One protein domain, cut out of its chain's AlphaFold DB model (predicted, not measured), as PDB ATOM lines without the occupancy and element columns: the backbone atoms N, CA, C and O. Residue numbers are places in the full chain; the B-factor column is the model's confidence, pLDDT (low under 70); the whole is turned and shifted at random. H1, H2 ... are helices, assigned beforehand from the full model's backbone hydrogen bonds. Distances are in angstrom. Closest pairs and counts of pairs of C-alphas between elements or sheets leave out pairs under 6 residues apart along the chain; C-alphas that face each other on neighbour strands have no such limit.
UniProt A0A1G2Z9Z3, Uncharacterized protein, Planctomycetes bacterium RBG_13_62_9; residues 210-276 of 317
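AT A GLANCE: This is residues 210 to 276 of the 317 residues of an uncharacterized protein of Planctomycetes bacterium RBG_13_62_9 (UniProt A0A1G2Z9Z3). A single long helix, H2, makes the length of this model, with the short helix H1 set crosswise at its first end, the two meeting as a corner. Before H1 lies a loop whose residues 210 to 215 stick out, and after H2 the last stretch, residues 261 to 276, turns round and folds back beside the later part of H2. The printed part has 67 residues with two named helices, H1 then H2, and no named strand; its class is all helix. It is an extended rod, with a radius of gyration of the C-alphas of 20.3 A and spans of 60 by 18 by 17 A.

HOW THE PARTS SIT: H1, residues 222 to 228, is joined by a tight link of 1 residue to H2, residues 230 to 260. The two are close but not clearly touching, and their closest C-alphas, those of Arg 226 and Leu 233, are 7.9 A apart. Their lines are about perpendicular, at 81 degrees, and their centres are 26.9 A apart. H2 has a kink of 28 degrees near residue 241. In H1 and H2 every O i to N i+4 pair is within hydrogen-bond range.

IN THESE COORDINATES: H1 begins with C-alpha 222 at (93.191, 96.511, 98.158) and measures 9.8 A from first to last C-alpha. H2 begins with C-alpha 230 at (91.812, 96.568, 86.277) and ends with C-alpha 260 at (74.798, 137.302, 79.814), 44.6 A away.

THE WHOLE: The two C-alphas farthest apart are those of Asp 214 and Asn 262, at 59.9 A. Residues 210 to 215 stand free, as do residues 229 to 239, of which 230 to 239 belong to H2. The printed part has no cut. The mean pLDDT of the printed part is 83.3, and residues 210 to 222 are under 70.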
ATOM      1  N   GLY A 210      78.198  88.363  90.261       54.00
ATOM      2  CA  GLY A 210      77.756  87.527  91.380       54.00
ATOM      3  C   GLY A 210      78.177  86.057  91.288       54.00
ATOM      4  O   GLY A 210      77.694  85.244  92.074       54.00
ATOM      5  N   ILE A 211      79.080  85.714  90.359       54.72
ATOM      6  CA  ILE A 211      79.519  84.334  90.080       54.72
ATOM      7  C   ILE A 211      80.542  83.833  91.120       54.72
ATOM      8  O   ILE A 211      80.686  82.633  91.332       54.72
ATOM      9  N   LEU A 212      81.223  84.738  91.831       50.72
ATOM     10  CA  LEU A 212      82.283  84.416  92.795       50.72
ATOM     11  C   LEU A 212      81.936  84.913  94.207       50.72
ATOM     12  O   LEU A 212      82.661  85.723  94.778       50.72
ATOM     13  N   LYS A 213      80.831  84.427  94.788       50.25
ATOM     14  CA  LYS A 213      80.464  84.742  96.186       50.25
ATOM     15  C   LYS A 213      81.443  84.146  97.208       50.25
ATOM     16  O   LYS A 213      81.745  84.796  98.202       50.25
ATOM     17  N   ASP A 214      82.023  82.981  96.919       51.06
ATOM     18  CA  ASP A 214      82.786  82.210  97.915       51.06
ATOM     19  C   ASP A 214      84.290  82.537  97.978       51.06
ATOM     20  O   ASP A 214      84.977  82.108  98.901       51.06
ATOM     21  N   LYS A 215      84.832  83.317  97.026       48.53
ATOM     22  CA  LYS A 215      86.272  83.669  96.991       48.53
ATOM     23  C   LYS A 215      86.595  85.073  97.511       48.53
ATOM     24  O   LYS A 215      87.767  85.397  97.682       48.53
ATOM     25  N   LEU A 216      85.584  85.889  97.815       50.47
ATOM     26  CA  LEU A 216      85.763  87.260  98.315       50.47
ATOM     27  C   LEU A 216      86.461  87.317  99.684       50.47
ATOM     28  O   LEU A 216      87.209  88.256  99.935       50.47
ATOM     29  N   GLY A 217      86.296  86.292 100.528       50.06
ATOM     30  CA  GLY A 217      86.879  86.253 101.877       50.06
ATOM     31  C   GLY A 217      88.415  86.263 101.929       50.06
ATOM     32  O   GLY A 217      88.970  86.716 102.924       50.06
ATOM     33  N   ASN A 218      89.097  85.831 100.856       50.53
ATOM     34  CA  ASN A 218      90.569  85.814 100.747       50.53
ATOM     35  C   ASN A 218      91.138  86.859  99.763       50.53
ATOM     36  O   ASN A 218      92.355  86.989  99.647       50.53
ATOM     37  N   LEU A 219      90.285  87.600  99.048       50.66
ATOM     38  CA  LEU A 219      90.660  88.664  98.099       50.66
ATOM     39  C   LEU A 219      90.592  90.063  98.747       50.66
ATOM     40  O   LEU A 219      90.424  91.069  98.064       50.66
ATOM     41  N   THR A 220      90.723  90.131 100.074       54.00
ATOM     42  CA  THR A 220      90.522  91.328 100.908       54.00
ATOM     43  C   THR A 220      91.657  92.353 100.854       54.00
ATOM     44  O   THR A 220      91.543  93.401 101.483       54.00
ATOM     45  N   SER A 221      92.740  92.113 100.104       65.19
ATOM     46  CA  SER A 221      93.758  93.150  99.914       65.19
ATOM     47  C   SER A 221      93.313  94.147  98.842       65.19
ATOM     48  O   SER A 221      92.855  93.768  97.760       65.19
ATOM     49  N   ALA A 222      93.492  95.442  99.112       67.62
ATOM     50  CA  ALA A 222      93.191  96.511  98.158       67.62
ATOM     51  C   ALA A 222      93.892  96.299  96.799       67.62
ATOM     52  O   ALA A 222      93.352  96.644  95.747       67.62
ATOM     53  N   VAL A 223      95.068  95.663  96.804       73.50
ATOM     54  CA  VAL A 223      95.821  95.284  95.599       73.50
ATOM     55  C   VAL A 223      95.111  94.185  94.805       73.50
ATOM     56  O   VAL A 223      94.976  94.307  93.588       73.50
ATOM     57  N   ALA A 224      94.620  93.133  95.464       73.81
ATOM     58  CA  ALA A 224      93.892  92.061  94.790       73.81
ATOM     59  C   ALA A 224      92.566  92.575  94.201       73.81
ATOM     60  O   ALA A 224      92.205  92.212  93.080       73.81
ATOM     61  N   LEU A 225      91.898  93.497  94.903       75.88
ATOM     62  CA  LEU A 225      90.708  94.186  94.410       75.88
ATOM     63  C   LEU A 225      91.014  95.051  93.173       75.88
ATOM     64  O   LEU A 225      90.302  94.968  92.173       75.88
ATOM     65  N   ARG A 226      92.113  95.822  93.196       78.75
ATOM     66  CA  ARG A 226      92.588  96.614  92.044       78.75
ATOM     67  C   ARG A 226      92.883  95.743  90.826       78.75
ATOM     68  O   ARG A 226      92.422  96.066  89.736       78.75
ATOM     69  N   LEU A 227      93.609  94.636  91.002       81.69
ATOM     70  CA  LEU A 227      93.918  93.698  89.916       81.69
ATOM     71  C   LEU A 227      92.647  93.071  89.336       81.69
ATOM     72  O   LEU A 227      92.488  93.002  88.119       81.69
ATOM     73  N   THR A 228      91.711  92.688  90.206       81.62
ATOM     74  CA  THR A 228      90.409  92.128  89.820       81.62
ATOM     75  C   THR A 228      89.597  93.120  88.984       81.62
ATOM     76  O   THR A 228      88.927  92.710  88.040       81.62
ATOM     77  N   PHE A 229      89.680  94.421  89.278       85.00
ATOM     78  CA  PHE A 229      88.937  95.476  88.581       85.00
ATOM     79  C   PHE A 229      89.727  96.250  87.531       85.00
ATOM     80  O   PHE A 229      89.224  97.249  87.021       85.00
ATOM     81  N   MET A 230      90.924  95.802  87.156       86.94
ATOM     82  CA  MET A 230      91.812  96.568  86.277       86.94
ATOM     83  C   MET A 230      91.139  96.981  84.954       86.94
ATOM     84  O   MET A 230      91.258  98.132  84.538       86.94
ATOM     85  N   GLY A 231      90.362  96.088  84.329       88.06
ATOM     86  CA  GLY A 231      89.597  96.402  83.112       88.06
ATOM     87  C   GLY A 231      88.576  97.528  83.314       88.06
ATOM     88  O   GLY A 231      88.525  98.476  82.528       88.06
ATOM     89  N   MET A 232      87.815  97.476  84.409       89.44
ATOM     90  CA  MET A 232      86.808  98.485  84.750       89.44
ATOM     91  C   MET A 232      87.437  99.815  85.170       89.44
ATOM     92  O   MET A 232      86.937 100.867  84.779       89.44
ATOM     93  N   LEU A 233      88.544  99.787  85.919       90.62
ATOM     94  CA  LEU A 233      89.289 100.985  86.322       90.62
ATOM     95  C   LEU A 233      89.852 101.715  85.101       90.62
ATOM     96  O   LEU A 233      89.662 102.920  84.974       90.62
ATOM     97  N   ASN A 234      90.433 100.984  84.148       90.50
ATOM     98  CA  ASN A 234      90.919 101.564  82.896       90.50
ATOM     99  C   ASN A 234      89.786 102.216  82.089       90.50
ATOM    100  O   ASN A 234      89.962 103.301  81.533       90.50
ATOM    101  N   LYS A 235      88.602 101.589  82.033       91.12
ATOM    102  CA  LYS A 235      87.419 102.207  81.411       91.12
ATOM    103  C   LYS A 235      86.958 103.448  82.173       91.12
ATOM    104  O   LYS A 235      86.623 104.446  81.541       91.12
ATOM    105  N   ASN A 236      86.960 103.402  83.504       92.06
ATOM    106  CA  ASN A 236      86.583 104.528  84.353       92.06
ATOM    107  C   ASN A 236      87.495 105.736  84.100       92.06
ATOM    108  O   ASN A 236      86.990 106.809  83.799       92.06
ATOM    109  N   GLU A 237      88.814 105.544  84.097       91.62
ATOM    110  CA  GLU A 237      89.786 106.610  83.816       91.62
ATOM    111  C   GLU A 237      89.592 107.233  82.424       91.62
ATOM    112  O   GLU A 237      89.559 108.456  82.278       91.62
ATOM    113  N   ARG A 238      89.340 106.414  81.394       91.62
ATOM    114  CA  ARG A 238      89.011 106.929  80.053       91.62
ATOM    115  C   ARG A 238      87.736 107.777  80.054       91.62
ATOM    116  O   ARG A 238      87.709 108.819  79.401       91.62
ATOM    117  N   LYS A 239      86.700 107.358  80.790       93.19
ATOM    118  CA  LYS A 239      85.445 108.118  80.913       93.19
ATOM    119  C   LYS A 239      85.623 109.386  81.738       93.19
ATOM    120  O   LYS A 239      85.072 110.410  81.360       93.19
ATOM    121  N   ARG A 240      86.423 109.363  82.808       94.44
ATOM    122  CA  ARG A 240      86.760 110.562  83.599       94.44
ATOM    123  C   ARG A 240      87.383 111.643  82.739       94.44
ATOM    124  O   ARG A 240      87.048 112.806  82.912       94.44
ATOM    125  N   HIS A 241      88.230 111.266  81.786       92.06
ATOM    126  CA  HIS A 241      88.806 112.226  80.856       92.06
ATOM    127  C   HIS A 241      87.727 112.887  79.977       92.06
ATOM    128  O   HIS A 241      87.606 114.110  79.965       92.06
ATOM    129  N   THR A 242      86.906 112.108  79.259       93.81
ATOM    130  CA  THR A 242      85.892 112.682  78.350       93.81
ATOM    131  C   THR A 242      84.781 113.418  79.098       93.81
ATOM    132  O   THR A 242      84.422 114.536  78.722       93.81
ATOM    133  N   TYR A 243      84.271 112.840  80.187       94.81
ATOM    134  CA  TYR A 243      83.250 113.467  81.023       94.81
ATOM    135  C   TYR A 243      83.796 114.655  81.808       94.81
ATOM    136  O   TYR A 243      83.074 115.628  81.968       94.81
ATOM    137  N   GLY A 244      85.048 114.628  82.265       95.56
ATOM    138  CA  GLY A 244      85.674 115.765  82.944       95.56
ATOM    139  C   GLY A 244      85.726 116.996  82.042       95.56
ATOM    140  O   GLY A 244      85.292 118.077  82.442       95.56
ATOM    141  N   GLU A 245      86.152 116.819  80.788       94.19
ATOM    142  CA  GLU A 245      86.112 117.884  79.779       94.19
ATOM    143  C   GLU A 245      84.681 118.351  79.476       94.19
ATOM    144  O   GLU A 245      84.419 119.552  79.380       94.19
ATOM    145  N   GLY A 246      83.738 117.416  79.351       94.94
ATOM    146  CA  GLY A 246      82.324 117.718  79.132       94.94
ATOM    147  C   GLY A 246      81.702 118.532  80.267       94.94
ATOM    148  O   GLY A 246      81.126 119.592  80.031       94.94
ATOM    149  N   LEU A 247      81.873 118.084  81.508       95.56
ATOM    150  CA  LEU A 247      81.374 118.755  82.707       95.56
ATOM    151  C   LEU A 247      81.975 120.155  82.852       95.56
ATOM    152  O   LEU A 247      81.239 121.105  83.111       95.56
ATOM    153  N   ARG A 248      83.275 120.326  82.579       95.94
ATOM    154  CA  ARG A 248      83.903 121.655  82.574       95.94
ATOM    155  C   ARG A 248      83.269 122.582  81.536       95.94
ATOM    156  O   ARG A 248      82.994 123.742  81.842       95.94
ATOM    157  N   LYS A 249      82.991 122.083  80.325       94.94
ATOM    158  CA  LYS A 249      82.286 122.852  79.282       94.94
ATOM    159  C   LYS A 249      80.864 123.223  79.707       94.94
ATOM    160  O   LYS A 249      80.451 124.350  79.448       94.94
ATOM    161  N   ILE A 250      80.137 122.311  80.360       95.19
ATOM    162  CA  ILE A 250      78.790 122.574  80.891       95.19
ATOM    163  C   ILE A 250      78.850 123.707  81.919       95.19
ATOM    164  O   ILE A 250      78.160 124.712  81.749       95.19
ATOM    165  N   CYS A 251      79.720 123.597  82.927       94.50
ATOM    166  CA  CYS A 251      79.881 124.621  83.960       94.50
ATOM    167  C   CYS A 251      80.264 125.983  83.367       94.50
ATOM    168  O   CYS A 251      79.618 126.985  83.669       94.50
ATOM    169  N   ARG A 252      81.255 126.021  82.464       95.00
ATOM    170  CA  ARG A 252      81.687 127.259  81.794       95.00
ATOM    171  C   ARG A 252      80.539 127.934  81.042       95.00
ATOM    172  O   ARG A 252      80.355 129.143  81.155       95.00
ATOM    173  N   ARG A 253      79.747 127.161  80.293       93.69
ATOM    174  CA  ARG A 253      78.601 127.685  79.534       93.69
ATOM    175  C   ARG A 253      77.470 128.151  80.436       93.69
ATOM    176  O   ARG A 253      76.912 129.209  80.172       93.69
ATOM    177  N   ALA A 254      77.166 127.418  81.503       93.31
ATOM    178  CA  ALA A 254      76.173 127.835  82.487       93.31
ATOM    179  C   ALA A 254      76.557 129.178  83.134       93.31
ATOM    180  O   ALA A 254      75.733 130.088  83.184       93.31
ATOM    181  N   LEU A 255      77.820 129.345  83.546       93.44
ATOM    182  CA  LEU A 255      78.323 130.610  84.093       93.44
ATOM    183  C   LEU A 255      78.271 131.750  83.066       93.44
ATOM    184  O   LEU A 255      77.867 132.860  83.407       93.44
ATOM    185  N   SER A 256      78.596 131.473  81.799       93.50
ATOM    186  CA  SER A 256      78.455 132.463  80.725       93.50
ATOM    187  C   SER A 256      76.997 132.864  80.484       93.50
ATOM    188  O   SER A 256      76.724 134.047  80.303       93.50
ATOM    189  N   ILE A 257      76.055 131.914  80.504       92.12
ATOM    190  CA  ILE A 257      74.615 132.193  80.369       92.12
ATOM    191  C   ILE A 257      74.141 133.076  81.527       92.12
ATOM    192  O   ILE A 257      73.442 134.060  81.292       92.12
ATOM    193  N   LEU A 258      74.551 132.775  82.764       91.31
ATOM    194  CA  LEU A 258      74.205 133.577  83.943       91.31
ATOM    195  C   LEU A 258      74.761 135.006  83.871       91.31
ATOM    196  O   LEU A 258      74.081 135.946  84.290       91.31
ATOM    197  N   ASP A 259      75.967 135.177  83.331       92.06
ATOM    198  CA  ASP A 259      76.591 136.485  83.129       92.06
ATOM    199  C   ASP A 259      75.865 137.314  82.061       92.06
ATOM    200  O   ASP A 259      75.507 138.476  82.307       92.06
ATOM    201  N   THR A 260      75.571 136.693  80.910       90.50
ATOM    202  CA  THR A 260      74.798 137.302  79.814       90.50
ATOM    203  C   THR A 260      73.379 137.656  80.261       90.50
ATOM    204  O   THR A 260      72.888 138.740  79.951       90.50
ATOM    205  N   ALA A 261      72.740 136.801  81.064       89.00
ATOM    206  CA  ALA A 261      71.426 137.051  81.657       89.00
ATOM    207  C   ALA A 261      71.452 138.070  82.815       89.00
ATOM    208  O   ALA A 261      70.412 138.348  83.412       89.00
ATOM    209  N   ASN A 262      72.620 138.635  83.143       89.25
ATOM    210  CA  ASN A 262      72.806 139.621  84.209       89.25
ATOM    211  C   ASN A 262      72.404 139.105  85.609       89.25
ATOM    212  O   ASN A 262      72.030 139.890  86.480       89.25
ATOM    213  N   VAL A 263      72.476 137.786  85.824       89.62
ATOM    214  CA  VAL A 263      72.139 137.120  87.095       89.62
ATOM    215  C   VAL A 263      73.369 136.978  87.986       89.62
ATOM    216  O   VAL A 263      73.286 137.246  89.184       89.62
ATOM    217  N   TYR A 264      74.501 136.565  87.410       89.19
ATOM    218  CA  TYR A 264      75.769 136.399  88.118       89.19
ATOM    219  C   TYR A 264      76.922 136.789  87.197       89.19
ATOM    220  O   TYR A 264      77.193 136.103  86.214       89.19
ATOM    221  N   LYS A 265      77.559 137.925  87.492       91.88
ATOM    222  CA  LYS A 265      78.640 138.453  86.663       91.88
ATOM    223  C   LYS A 265      79.904 137.631  86.837       91.88
ATOM    224  O   LYS A 265      80.330 137.414  87.964       91.88
ATOM    225  N   THR A 266      80.470 137.190  85.718       93.19
ATOM    226  CA  THR A 266      81.703 136.394  85.691       93.19
ATOM    227  C   THR A 266      82.564 136.787  84.504       93.19
ATOM    228  O   THR A 266      82.063 136.991  83.398       93.19
ATOM    229  N   SER A 267      83.869 136.842  84.725       92.56
ATOM    230  CA  SER A 267      84.888 136.960  83.685       92.56
ATOM    231  C   SER A 267      85.326 135.579  83.178       92.56
ATOM    232  O   SER A 267      85.108 134.569  83.840       92.56
ATOM    233  N   GLU A 268      85.958 135.511  82.003       89.31
ATOM    234  CA  GLU A 268      86.484 134.249  81.449       89.31
ATOM    235  C   GLU A 268      87.358 133.420  82.415       89.31
ATOM    236  O   GLU A 268      87.085 132.225  82.549       89.31
ATOM    237  N   PRO A 269      88.349 133.986  83.138       92.50
ATOM    238  CA  PRO A 269      89.162 133.194  84.068       92.50
ATOM    239  C   PRO A 269      88.362 132.651  85.264       92.50
ATOM    240  O   PRO A 269      88.671 131.579  85.772       92.50
ATOM    241  N   GLU A 270      87.293 133.330  85.688       92.06
ATOM    242  CA  GLU A 270      86.420 132.865  86.781       92.06
ATOM    243  C   GLU A 270      85.510 131.699  86.360       92.06
ATOM    244  O   GLU A 270      84.858 131.081  87.200       92.06
ATOM    245  N   ARG A 271      85.451 131.378  85.059       93.38
ATOM    246  CA  ARG A 271      84.661 130.261  84.513       93.38
ATOM    247  C   ARG A 271      85.469 128.971  84.380       93.38
ATOM    248  O   ARG A 271      84.978 127.990  83.809       93.38
ATOM    249  N   GLU A 272      86.712 128.955  84.850       92.19
ATOM    250  CA  GLU A 272      87.525 127.746  84.912       92.19
ATOM    251  C   GLU A 272      87.137 126.900  86.124       92.19
ATOM    252  O   GLU A 272      87.149 127.357  87.262       92.19
ATOM    253  N   VAL A 273      86.769 125.642  85.868       91.69
ATOM    254  CA  VAL A 273      86.298 124.715  86.901       91.69
ATOM    255  C   VAL A 273      87.166 123.460  86.909       91.69
ATOM    256  O   VAL A 273      87.424 122.849  85.864       91.69
ATOM    257  N   GLU A 274      87.604 123.063  88.100       91.44
ATOM    258  CA  GLU A 274      88.264 121.785  88.357       91.44
ATOM    259  C   GLU A 274      87.201 120.729  88.691       91.44
ATOM    260  O   GLU A 274      86.371 120.925  89.579       91.44
ATOM    261  N   ILE A 275      87.210 119.607  87.968       93.00
ATOM    262  CA  ILE A 275      86.304 118.485  88.230       93.00
ATOM    263  C   ILE A 275      87.059 117.451  89.060       93.00
ATOM    264  O   ILE A 275      88.007 116.837  88.573       93.00
ATOM    265  N   ALA A 276      86.624 117.249  90.301       90.06
ATOM    266  CA  ALA A 276      87.178 116.233  91.186       90.06
ATOM    267  C   ALA A 276      86.336 114.950  91.120       90.06
ATOM    268  O   ALA A 276      85.155 114.949  91.471       90.06
TER     269      ALA A 276